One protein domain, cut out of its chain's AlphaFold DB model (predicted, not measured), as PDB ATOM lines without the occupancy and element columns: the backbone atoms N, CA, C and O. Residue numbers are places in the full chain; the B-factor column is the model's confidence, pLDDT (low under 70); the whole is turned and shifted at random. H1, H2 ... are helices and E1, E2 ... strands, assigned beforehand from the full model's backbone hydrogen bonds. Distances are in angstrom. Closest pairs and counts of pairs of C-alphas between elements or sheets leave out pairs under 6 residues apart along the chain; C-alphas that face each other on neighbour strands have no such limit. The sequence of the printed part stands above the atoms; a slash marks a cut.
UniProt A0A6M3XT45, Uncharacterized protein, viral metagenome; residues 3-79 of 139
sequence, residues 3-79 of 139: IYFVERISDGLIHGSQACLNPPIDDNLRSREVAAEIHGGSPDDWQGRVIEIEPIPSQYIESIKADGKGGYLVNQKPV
ATOM      1  N   ILE A   3     -14.239 -39.225  15.215       74.12
ATOM      2  CA  ILE A   3     -15.248 -39.347  14.161       74.12
ATOM      3  C   ILE A   3     -15.462 -40.822  13.877       74.12
ATOM      4  O   ILE A   3     -14.497 -41.565  13.687       74.12
ATOM      5  N   TYR A   4     -16.731 -41.209  13.846       74.69
ATOM      6  CA  TYR A   4     -17.187 -42.565  13.593       74.69
ATOM      7  C   TYR A   4     -17.799 -42.608  12.197       74.69
ATOM      8  O   TYR A   4     -18.637 -41.782  11.863       74.69
ATOM      9  N   PHE A   5     -17.410 -43.550  11.354       75.00
ATOM     10  CA  PHE A   5     -18.065 -43.731  10.059       75.00
ATOM     11  C   PHE A   5     -18.048 -45.194   9.659       75.00
ATOM     12  O   PHE A   5     -17.311 -46.004  10.224       75.00
ATOM     13  N   VAL A   6     -18.890 -45.526   8.690       76.00
ATOM     14  CA  VAL A   6     -18.920 -46.846   8.072       76.00
ATOM     15  C   VAL A   6     -18.297 -46.752   6.691       76.00
ATOM     16  O   VAL A   6     -18.546 -45.808   5.939       76.00
ATOM     17  N   GLU A   7     -17.452 -47.725   6.389       75.00
ATOM     18  CA  GLU A   7     -16.780 -47.867   5.108       75.00
ATOM     19  C   GLU A   7     -17.134 -49.229   4.520       75.00
ATOM     20  O   GLU A   7     -17.145 -50.241   5.229       75.00
ATOM     21  N   ARG A   8     -17.421 -49.258   3.221       75.81
ATOM     22  CA  ARG A   8     -17.596 -50.508   2.493       75.81
ATOM     23  C   ARG A   8     -16.235 -51.064   2.078       75.81
ATOM     24  O   ARG A   8     -15.473 -50.407   1.375       75.81
ATOM     25  N   ILE A   9     -15.947 -52.298   2.473       77.06
ATOM     26  CA  ILE A   9     -14.666 -52.984   2.252       77.06
ATOM     27  C   ILE A   9     -14.369 -53.143   0.755       77.06
ATOM     28  O   ILE A   9     -13.213 -53.078   0.342       77.06
ATOM     29  N   SER A  10     -15.401 -53.357  -0.068       73.75
ATOM     30  CA  SER A  10     -15.233 -53.677  -1.488       73.75
ATOM     31  C   SER A  10     -14.802 -52.497  -2.361       73.75
ATOM     32  O   SER A  10     -14.127 -52.714  -3.363       73.75
ATOM     33  N   ASP A  11     -15.217 -51.271  -2.032       69.94
ATOM     34  CA  ASP A  11     -15.017 -50.086  -2.882       69.94
ATOM     35  C   ASP A  11     -14.530 -48.837  -2.123       69.94
ATOM     36  O   ASP A  11     -14.280 -47.803  -2.746       69.94
ATOM     37  N   GLY A  12     -14.351 -48.920  -0.800       66.88
ATOM     38  CA  GLY A  12     -13.901 -47.805   0.034       66.88
ATOM     39  C   GLY A  12     -14.926 -46.674   0.140       66.88
ATOM     40  O   GLY A  12     -14.561 -45.538   0.455       66.88
ATOM     41  N   LEU A  13     -16.204 -46.939  -0.164       68.56
ATOM     42  CA  LEU A  13     -17.254 -45.934  -0.054       68.56
ATOM     43  C   LEU A  13     -17.488 -45.588   1.423       68.56
ATOM     44  O   LEU A  13     -17.867 -46.443   2.223       68.56
ATOM     45  N   ILE A  14     -17.284 -44.316   1.770       67.88
ATOM     46  CA  ILE A  14     -17.474 -43.787   3.125       67.88
ATOM     47  C   ILE A  14     -18.862 -43.153   3.228       67.88
ATOM     48  O   ILE A  14     -19.184 -42.232   2.473       67.88
ATOM     49  N   HIS A  15     -19.661 -43.585   4.207       65.75
ATOM     50  CA  HIS A  15     -20.891 -42.891   4.588       65.75
ATOM     51  C   HIS A  15     -20.768 -42.337   6.011       65.75
ATOM     52  O   HIS A  15     -20.485 -43.061   6.969       65.75
ATOM     53  N   GLY A  16     -20.901 -41.014   6.131       57.44
ATOM     54  CA  GLY A  16     -20.552 -40.281   7.343       57.44
ATOM     55  C   GLY A  16     -21.569 -40.461   8.467       57.44
ATOM     56  O   GLY A  16     -22.770 -40.319   8.249       57.44
ATOM     57  N   SER A  17     -21.070 -40.691   9.684       50.25
ATOM     58  CA  SER A  17     -21.831 -40.555  10.921       50.25
ATOM     59  C   SER A  17     -21.174 -39.505  11.829       50.25
ATOM     60  O   SER A  17     -19.965 -39.433  12.009       50.25
ATOM     61  N   GLN A  18     -22.025 -38.600  12.286       53.06
ATOM     62  CA  GLN A  18     -21.917 -37.576  13.324       53.06
ATOM     63  C   GLN A  18     -20.595 -37.382  14.118       53.06
ATOM     64  O   GLN A  18     -20.036 -38.287  14.735       53.06
ATOM     65  N   ALA A  19     -20.187 -36.110  14.238       47.66
ATOM     66  CA  ALA A  19     -19.266 -35.631  15.268       47.66
ATOM     67  C   ALA A  19     -19.988 -35.601  16.631       47.66
ATOM     68  O   ALA A  19     -20.698 -34.645  16.937       47.66
ATOM     69  N   CYS A  20     -19.839 -36.649  17.441       45.22
ATOM     70  CA  CYS A  20     -20.488 -36.750  18.753       45.22
ATOM     71  C   CYS A  20     -19.480 -36.961  19.884       45.22
ATOM     72  O   CYS A  20     -18.519 -37.714  19.752       45.22
ATOM     73  N   LEU A  21     -19.765 -36.345  21.036       44.78
ATOM     74  CA  LEU A  21     -19.094 -36.580  22.324       44.78
ATOM     75  C   LEU A  21     -19.392 -37.972  22.922       44.78
ATOM     76  O   LEU A  21     -18.728 -38.362  23.876       44.78
ATOM     77  N   ASN A  22     -20.343 -38.721  22.350       49.59
ATOM     78  CA  ASN A  22     -20.704 -40.086  22.736       49.59
ATOM     79  C   ASN A  22     -20.710 -40.996  21.487       49.59
ATOM     80  O   ASN A  22     -21.273 -40.582  20.469       49.59
ATOM     81  N   PRO A  23     -20.115 -42.204  21.532       51.91
ATOM     82  CA  PRO A  23     -20.136 -43.150  20.412       51.91
ATOM     83  C   PRO A  23     -21.576 -43.594  20.079       51.91
ATOM     84  O   PRO A  23     -22.395 -43.721  20.998       51.91
ATOM     85  N   PRO A  24     -21.925 -43.843  18.801       57.69
ATOM     86  CA  PRO A  24     -23.241 -44.358  18.457       57.69
ATOM     87  C   PRO A  24     -23.333 -45.855  18.789       57.69
ATOM     88  O   PRO A  24     -22.700 -46.681  18.150       57.69
ATOM     89  N   ILE A  25     -24.156 -46.150  19.797       55.41
ATOM     90  CA  ILE A  25     -25.008 -47.336  19.983       55.41
ATOM     91  C   ILE A  25     -24.435 -48.685  19.485       55.41
ATOM     92  O   ILE A  25     -24.530 -48.987  18.301       55.41
ATOM     93  N   ASP A  26     -23.953 -49.509  20.427       55.69
ATOM     94  CA  ASP A  26     -23.470 -50.899  20.264       55.69
ATOM     95  C   ASP A  26     -22.702 -51.157  18.952       55.69
ATOM     96  O   ASP A  26     -23.253 -51.643  17.960       55.69
ATOM     97  N   ASP A  27     -21.400 -50.847  19.011       55.03
ATOM     98  CA  ASP A  27     -20.401 -50.640  17.943       55.03
ATOM     99  C   ASP A  27     -20.493 -51.496  16.660       55.03
ATOM    100  O   ASP A  27     -20.045 -51.057  15.599       55.03
ATOM    101  N   ASN A  28     -21.071 -52.696  16.704       54.25
ATOM    102  CA  ASN A  28     -21.059 -53.625  15.569       54.25
ATOM    103  C   ASN A  28     -22.435 -53.999  15.010       54.25
ATOM    104  O   ASN A  28     -22.509 -54.335  13.829       54.25
ATOM    105  N   LEU A  29     -23.511 -53.965  15.806       51.12
ATOM    106  CA  LEU A  29     -24.809 -54.467  15.335       51.12
ATOM    107  C   LEU A  29     -25.558 -53.404  14.519       51.12
ATOM    108  O   LEU A  29     -26.054 -53.699  13.439       51.12
ATOM    109  N   ARG A  30     -25.558 -52.141  14.967       61.06
ATOM    110  CA  ARG A  30     -26.329 -51.070  14.307       61.06
ATOM    111  C   ARG A  30     -25.616 -50.405  13.134       61.06
ATOM    112  O   ARG A  30     -26.269 -49.965  12.196       61.06
ATOM    113  N   SER A  31     -24.285 -50.325  13.159       61.91
ATOM    114  CA  SER A  31     -23.495 -49.722  12.074       61.91
ATOM    115  C   SER A  31     -23.647 -50.498  10.760       61.91
ATOM    116  O   SER A  31     -23.837 -49.900   9.701       61.91
ATOM    117  N   ARG A  32     -23.638 -51.834  10.842       64.62
ATOM    118  CA  ARG A  32     -23.839 -52.738   9.702       64.62
ATOM    119  C   ARG A  32     -25.270 -52.701   9.161       64.62
ATOM    120  O   ARG A  32     -25.451 -52.711   7.948       64.62
ATOM    121  N   GLU A  33     -26.268 -52.614  10.040       64.44
ATOM    122  CA  GLU A  33     -27.683 -52.490   9.659       64.44
ATOM    123  C   GLU A  33     -27.960 -51.176   8.914       64.44
ATOM    124  O   GLU A  33     -28.518 -51.195   7.820       64.44
ATOM    125  N   VAL A  34     -27.488 -50.045   9.453       65.19
ATOM    126  CA  VAL A  34     -27.637 -48.722   8.823       65.19
ATOM    127  C   VAL A  34     -26.959 -48.684   7.450       65.19
ATOM    128  O   VAL A  34     -27.503 -48.133   6.496       65.19
ATOM    129  N   ALA A  35     -25.779 -49.287   7.312       64.31
ATOM    130  CA  ALA A  35     -25.069 -49.302   6.037       64.31
ATOM    131  C   ALA A  35     -25.766 -50.173   4.972       64.31
ATOM    132  O   ALA A  35     -25.850 -49.771   3.806       64.31
ATOM    133  N   ALA A  36     -26.316 -51.325   5.378       63.59
ATOM    134  CA  ALA A  36     -27.115 -52.188   4.510       63.59
ATOM    135  C   ALA A  36     -28.379 -51.476   3.996       63.59
ATOM    136  O   ALA A  36     -28.734 -51.642   2.829       63.59
ATOM    137  N   GLU A  37     -29.017 -50.652   4.833       69.94
ATOM    138  CA  GLU A  37     -30.207 -49.873   4.472       69.94
ATOM    139  C   GLU A  37     -29.904 -48.750   3.463       69.94
ATOM    140  O   GLU A  37     -30.658 -48.564   2.510       69.94
ATOM    141  N   ILE A  38     -28.800 -48.010   3.633       68.94
ATOM    142  CA  ILE A  38     -28.541 -46.789   2.847       68.94
ATOM    143  C   ILE A  38     -28.008 -47.088   1.436       68.94
ATOM    144  O   ILE A  38     -28.398 -46.408   0.486       68.94
ATOM    145  N   HIS A  39     -27.108 -48.065   1.276       71.31
ATOM    146  CA  HIS A  39     -26.374 -48.266   0.009       71.31
ATOM    147  C   HIS A  39     -26.557 -49.646  -0.628       71.31
ATOM    148  O   HIS A  39     -26.132 -49.845  -1.767       71.31
ATOM    149  N   GLY A  40     -27.196 -50.590   0.071       67.56
ATOM    150  CA  GLY A  40     -27.300 -51.981  -0.365       67.56
ATOM    151  C   GLY A  40     -25.952 -52.719  -0.326       67.56
ATOM    152  O   GLY A  40     -24.903 -52.209  -0.713       67.56
ATOM    153  N   GLY A  41     -25.958 -53.955   0.164       71.50
ATOM    154  CA  GLY A  41     -24.755 -54.782   0.296       71.50
ATOM    155  C   GLY A  41     -24.905 -55.805   1.413       71.50
ATOM    156  O   GLY A  41     -25.849 -55.726   2.200       71.50
ATOM    157  N   SER A  42     -23.992 -56.774   1.484       78.75
ATOM    158  CA  SER A  42     -23.968 -57.689   2.627       78.75
ATOM    159  C   SER A  42     -23.535 -56.920   3.879       78.75
ATOM    160  O   SER A  42     -22.591 -56.138   3.783       78.75
ATOM    161  N   PRO A  43     -24.132 -57.144   5.064       74.25
ATOM    162  CA  PRO A  43     -23.622 -56.600   6.327       74.25
ATOM    163  C   PRO A  43     -22.132 -56.892   6.578       74.25
ATOM    164  O   PRO A  43     -21.474 -56.140   7.293       74.25
ATOM    165  N   ASP A  44     -21.597 -57.963   5.983       79.94
ATOM    166  CA  ASP A  44     -20.180 -58.335   6.070       79.94
ATOM    167  C   ASP A  44     -19.265 -57.527   5.136       79.94
ATOM    168  O   ASP A  44     -18.053 -57.508   5.346       79.94
ATOM    169  N   ASP A  45     -19.826 -56.814   4.154       79.88
ATOM    170  CA  ASP A  45     -19.078 -55.905   3.276       79.88
ATOM    171  C   ASP A  45     -18.798 -54.551   3.947       79.88
ATOM    172  O   ASP A  45     -18.150 -53.697   3.344       79.88
ATOM    173  N   TRP A  46     -19.285 -54.325   5.172       75.75
ATOM    174  CA  TRP A  46     -19.195 -53.043   5.871       75.75
ATOM    175  C   TRP A  46     -18.367 -53.135   7.148       75.75
ATOM    176  O   TRP A  46     -18.514 -54.050   7.963       75.75
ATOM    177  N   GLN A  47     -17.523 -52.128   7.363       76.75
ATOM    178  CA  GLN A  47     -16.698 -52.000   8.554       76.75
ATOM    179  C   GLN A  47     -16.881 -50.628   9.207       76.75
ATOM    180  O   GLN A  47     -16.763 -49.588   8.561       76.75
ATOM    181  N   GLY A  48     -17.137 -50.628  10.519       74.31
ATOM    182  CA  GLY A  48     -17.079 -49.422  11.340       74.31
ATOM    183  C   GLY A  48     -15.632 -48.974  11.546       74.31
ATOM    184  O   GLY A  48     -14.746 -49.784  11.831       74.31
ATOM    185  N   ARG A  49     -15.385 -47.675  11.399       74.38
ATOM    186  CA  ARG A  49     -14.069 -47.051  11.536       74.38
ATOM    187  C   ARG A  49     -14.148 -45.861  12.476       74.38
ATOM    188  O   ARG A  49     -15.128 -45.116  12.491       74.38
ATOM    189  N   VAL A  50     -13.078 -45.690  13.245       75.38
ATOM    190  CA  VAL A  50     -12.890 -44.550  14.139       75.38
ATOM    191  C   VAL A  50     -11.596 -43.865  13.749       75.38
ATOM    192  O   VAL A  50     -10.549 -44.509  13.693       75.38
ATOM    193  N   ILE A  51     -11.667 -42.561  13.503       75.06
ATOM    194  CA  ILE A  51     -10.480 -41.720  13.355       75.06
ATOM    195  C   ILE A  51     -10.454 -40.734  14.512       75.06
ATOM    196  O   ILE A  51     -11.443 -40.058  14.811       75.06
ATOM    197  N   GLU A  52      -9.294 -40.642  15.149       77.25
ATOM    198  CA  GLU A  52      -8.985 -39.571  16.079       77.25
ATOM    199  C   GLU A  52      -8.332 -38.422  15.315       77.25
ATOM    200  O   GLU A  52      -7.299 -38.584  14.670       77.25
ATOM    201  N   ILE A  53      -8.986 -37.266  15.344       74.44
ATOM    202  CA  ILE A  53      -8.551 -36.062  14.643       74.44
ATOM    203  C   ILE A  53      -8.250 -35.004  15.689       74.44
ATOM    204  O   ILE A  53      -9.100 -34.694  16.532       74.44
ATOM    205  N   GLU A  54      -7.062 -34.418  15.618       77.62
ATOM    206  CA  GLU A  54      -6.757 -33.191  16.336       77.62
ATOM    207  C   GLU A  54      -7.462 -32.024  15.620       77.62
ATOM    208  O   GLU A  54      -7.148 -31.738  14.459       77.62
ATOM    209  N   PRO A  55      -8.489 -31.403  16.232       68.31
ATOM    210  CA  PRO A  55      -9.213 -30.324  15.582       68.31
ATOM    211  C   PRO A  55      -8.301 -29.104  15.486       68.31
ATOM    212  O   PRO A  55      -7.789 -28.631  16.502       68.31
ATOM    213  N   ILE A  56      -8.132 -28.560  14.282       77.06
ATOM    214  CA  ILE A  56      -7.444 -27.282  14.122       77.06
ATOM    215  C   ILE A  56      -8.435 -26.179  14.521       77.06
ATOM    216  O   ILE A  56      -9.520 -26.096  13.935       77.06
ATOM    217  N   PRO A  57      -8.102 -25.315  15.501       75.50
ATOM    218  CA  PRO A  57      -8.955 -24.188  15.843       75.50
ATOM    219  C   PRO A  57      -9.243 -23.344  14.600       75.50
ATOM    220  O   PRO A  57      -8.336 -23.024  13.833       75.50
ATOM    221  N   SER A  58     -10.499 -22.940  14.416       76.69
ATOM    222  CA  SER A  58     -10.940 -22.153  13.251       76.69
ATOM    223  C   SER A  58     -10.923 -22.901  11.911       76.69
ATOM    224  O   SER A  58     -10.936 -22.260  10.858       76.69
ATOM    225  N   GLN A  59     -10.945 -24.237  11.921       82.81
ATOM    226  CA  GLN A  59     -11.227 -25.042  10.734       82.81
ATOM    227  C   GLN A  59     -12.408 -25.989  10.965       82.81
ATOM    228  O   GLN A  59     -12.689 -26.398  12.090       82.81
ATOM    229  N   TYR A  60     -13.105 -26.330   9.885       78.94
ATOM    230  CA  TYR A  60     -14.095 -27.403   9.867       78.94
ATOM    231  C   TYR A  60     -13.636 -28.511   8.919       78.94
ATOM    232  O   TYR A  60     -12.892 -28.267   7.967       78.94
ATOM    233  N   ILE A  61     -14.077 -29.740   9.181       79.94
ATOM    234  CA  ILE A  61     -13.794 -30.881   8.310       79.94
ATOM    235  C   ILE A  61     -14.745 -30.807   7.122       79.94
ATOM    236  O   ILE A  61     -15.957 -30.919   7.284       79.94
ATOM    237  N   GLU A  62     -14.188 -30.606   5.934       77.81
ATOM    238  CA  GLU A  62     -14.951 -30.596   4.689       77.81
ATOM    239  C   GLU A  62     -15.168 -32.018   4.168       77.81
ATOM    240  O   GLU A  62     -16.254 -32.359   3.706       77.81
ATOM    241  N   SER A  63     -14.125 -32.852   4.203       76.00
ATOM    242  CA  SER A  63     -14.209 -34.226   3.709       76.00
ATOM    243  C   SER A  63     -13.166 -35.138   4.336       76.00
ATOM    244  O   SER A  63     -12.086 -34.701   4.736       76.00
ATOM    245  N   ILE A  64     -13.493 -36.427   4.377       76.75
ATOM    246  CA  ILE A  64     -12.597 -37.519   4.756       76.75
ATOM    247  C   ILE A  64     -12.575 -38.486   3.575       76.75
ATOM    248  O   ILE A  64     -13.634 -38.835   3.052       76.75
ATOM    249  N   LYS A  65     -11.386 -38.878   3.115       76.69
ATOM    250  CA  LYS A  65     -11.203 -39.803   1.986       76.69
ATOM    251  C   LYS A  65     -10.177 -40.872   2.339       76.69
ATOM    252  O   LYS A  65      -9.210 -40.560   3.027       76.69
ATOM    253  N   ALA A  66     -10.354 -42.094   1.846       74.25
ATOM    254  CA  ALA A  66      -9.318 -43.121   1.934       74.25
ATOM    255  C   ALA A  66      -8.075 -42.695   1.129       74.25
ATOM    256  O   ALA A  66      -8.192 -42.120   0.045       74.25
ATOM    257  N   ASP A  67      -6.880 -42.962   1.658       75.25
ATOM    258  CA  ASP A  67      -5.603 -42.586   1.031       75.25
ATOM    259  C   ASP A  67      -5.038 -43.660   0.073       75.25
ATOM    260  O   ASP A  67      -3.986 -43.462  -0.540       75.25
ATOM    261  N   GLY A  68      -5.720 -44.806  -0.044       72.19
ATOM    262  CA  GLY A  68      -5.304 -45.960  -0.851       72.19
ATOM    263  C   GLY A  68      -4.163 -46.800  -0.256       72.19
ATOM    264  O   GLY A  68      -3.749 -47.781  -0.868       72.19
ATOM    265  N   LYS A  69      -3.653 -46.445   0.928       75.25
ATOM    266  CA  LYS A  69      -2.576 -47.134   1.665       75.25
ATOM    267  C   LYS A  69      -3.025 -47.644   3.039       75.25
ATOM    268  O   LYS A  69      -2.193 -48.077   3.833       75.25
ATOM    269  N   GLY A  70      -4.329 -47.614   3.310       68.38
ATOM    270  CA  GLY A  70      -4.919 -48.030   4.584       68.38
ATOM    271  C   GLY A  70      -5.043 -46.905   5.617       68.38
ATOM    272  O   GLY A  70      -5.343 -47.185   6.776       68.38
ATOM    273  N   GLY A  71      -4.821 -45.652   5.214       74.50
ATOM    274  CA  GLY A  71      -5.059 -44.447   6.000       74.50
ATOM    275  C   GLY A  71      -6.153 -43.554   5.407       74.50
ATOM    276  O   GLY A  71      -6.837 -43.900   4.439       74.50
ATOM    277  N   TYR A  72      -6.319 -42.374   6.005       76.44
ATOM    278  CA  TYR A  72      -7.342 -41.406   5.617       76.44
ATOM    279  C   TYR A  72      -6.755 -40.008   5.478       76.44
ATOM    280  O   TYR A  72      -5.995 -39.540   6.324       76.44
ATOM    281  N   LEU A  73      -7.180 -39.315   4.428       77.81
ATOM    282  CA  LEU A  73      -6.930 -37.902   4.210       77.81
ATOM    283  C   LEU A  73      -8.125 -37.105   4.735       77.81
ATOM    284  O   LEU A  73      -9.242 -37.234   4.229       77.81
ATOM    285  N   VAL A  74      -7.877 -36.272   5.744       81.19
ATOM    286  CA  VAL A  74      -8.860 -35.339   6.302       81.19
ATOM    287  C   VAL A  74      -8.602 -33.959   5.711       81.19
ATOM    288  O   VAL A  74      -7.585 -33.333   6.000       81.19
ATOM    289  N   ASN A  75      -9.535 -33.465   4.902       80.94
ATOM    290  CA  ASN A  75      -9.483 -32.108   4.374       80.94
ATOM    291  C   ASN A  75     -10.191 -31.168   5.349       80.94
ATOM    292  O   ASN A  75     -11.416 -31.212   5.489       80.94
ATOM    293  N   GLN A  76      -9.412 -30.322   6.021       80.69
ATOM    294  CA  GLN A  76      -9.918 -29.253   6.876       80.69
ATOM    295  C   GLN A  76      -9.843 -27.917   6.126       80.69
ATOM    296  O   GLN A  76      -8.847 -27.624   5.461       80.69
ATOM    297  N   LYS A  77     -10.908 -27.112   6.202       81.44
ATOM    298  CA  LYS A  77     -10.970 -25.775   5.600       81.44
ATOM    299  C   LYS A  77     -11.134 -24.701   6.669       81.44
ATOM    300  O   LYS A  77     -11.822 -24.949   7.660       81.44
ATOM    301  N   PRO A  78     -10.560 -23.499   6.468       85.56
ATOM    302  CA  PRO A  78     -10.819 -22.360   7.336       85.56
ATOM    303  C   PRO A  78     -12.318 -22.101   7.460       85.56
ATOM    304  O   PRO A  78     -13.043 -22.119   6.461       85.56
ATOM    305  N   VAL A  79     -12.774 -21.838   8.683       82.31
ATOM    306  CA  VAL A  79     -14.118 -21.311   8.906       82.31
ATOM    307  C   VAL A  79     -14.200 -19.975   8.162       82.31
ATOM    308  O   VAL A  79     -13.333 -19.120   8.369       82.31
TER     309      VAL A  79
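This is residues 3 to 79 of the 139 residues of an uncharacterized protein of viral metagenome (UniProt A0A6M3XT45). A small three-stranded sheet, E2, E1 and E3, has the helix H1 over one face, and a two-stranded hairpin, E4 and E5, makes the end of the domain away from H1. The printed part has 77 residues, with E1, E2, H1, E3, E4 and E5 in chain order. Both sheets, ordered E2 - E1 - E3 and E4 - E5, are antiparallel; the class is mixed, helices and strands. The whole is compact, with a radius of gyration of the C-alphas of 13.2 A and spans of 39 by 29 by 18 A.

E1 is residues 3 to 8, 16.3 A long, from C-alpha 3 at (-15.248, -39.347, 14.161). E2 is residues 14 to 17, 9.5 A, and H1 residues 29 to 39, 16.6 A. E3 is residues 46 to 52, 19.7 A. E4 is residues 59 to 66, 20.2 A, and bends by 54 degrees at residue 62. E5 is residues 72 to 78, 19.4 A, ending at C-alpha 78 (-10.819, -22.360, 7.336).

N 5 and O 49 of E1 and E3 are within hydrogen-bond range, 3.0 A. E1 and E2 form a hairpin, with N 15 and O 6 at 3.0 A. H1 is on this sheet at a height of 9.0 A; the closest C-alphas of H1 and E3 are those of Arg 32 and Trp 46, 6.0 A. E2, H1 and E3 form a split strand-helix-strand unit, two strands running the same way with E1 between them, and its crossover is right-handed. In H1, 6 of 7 O i to N i+4 pairs are within hydrogen-bond range. In the hairpin of E4 and E5, N 65 and O 73 are 2.9 A apart. H1 is apart from E4 and E5.

The C-alphas farthest apart, of Ser 42 and Ser 58, are 39.3 A apart. The printed part has no cut. The link E2 to H1, 11 residues, is long. Confidence is low, under 70, at residues 11 to 38, 40, 55 and 70.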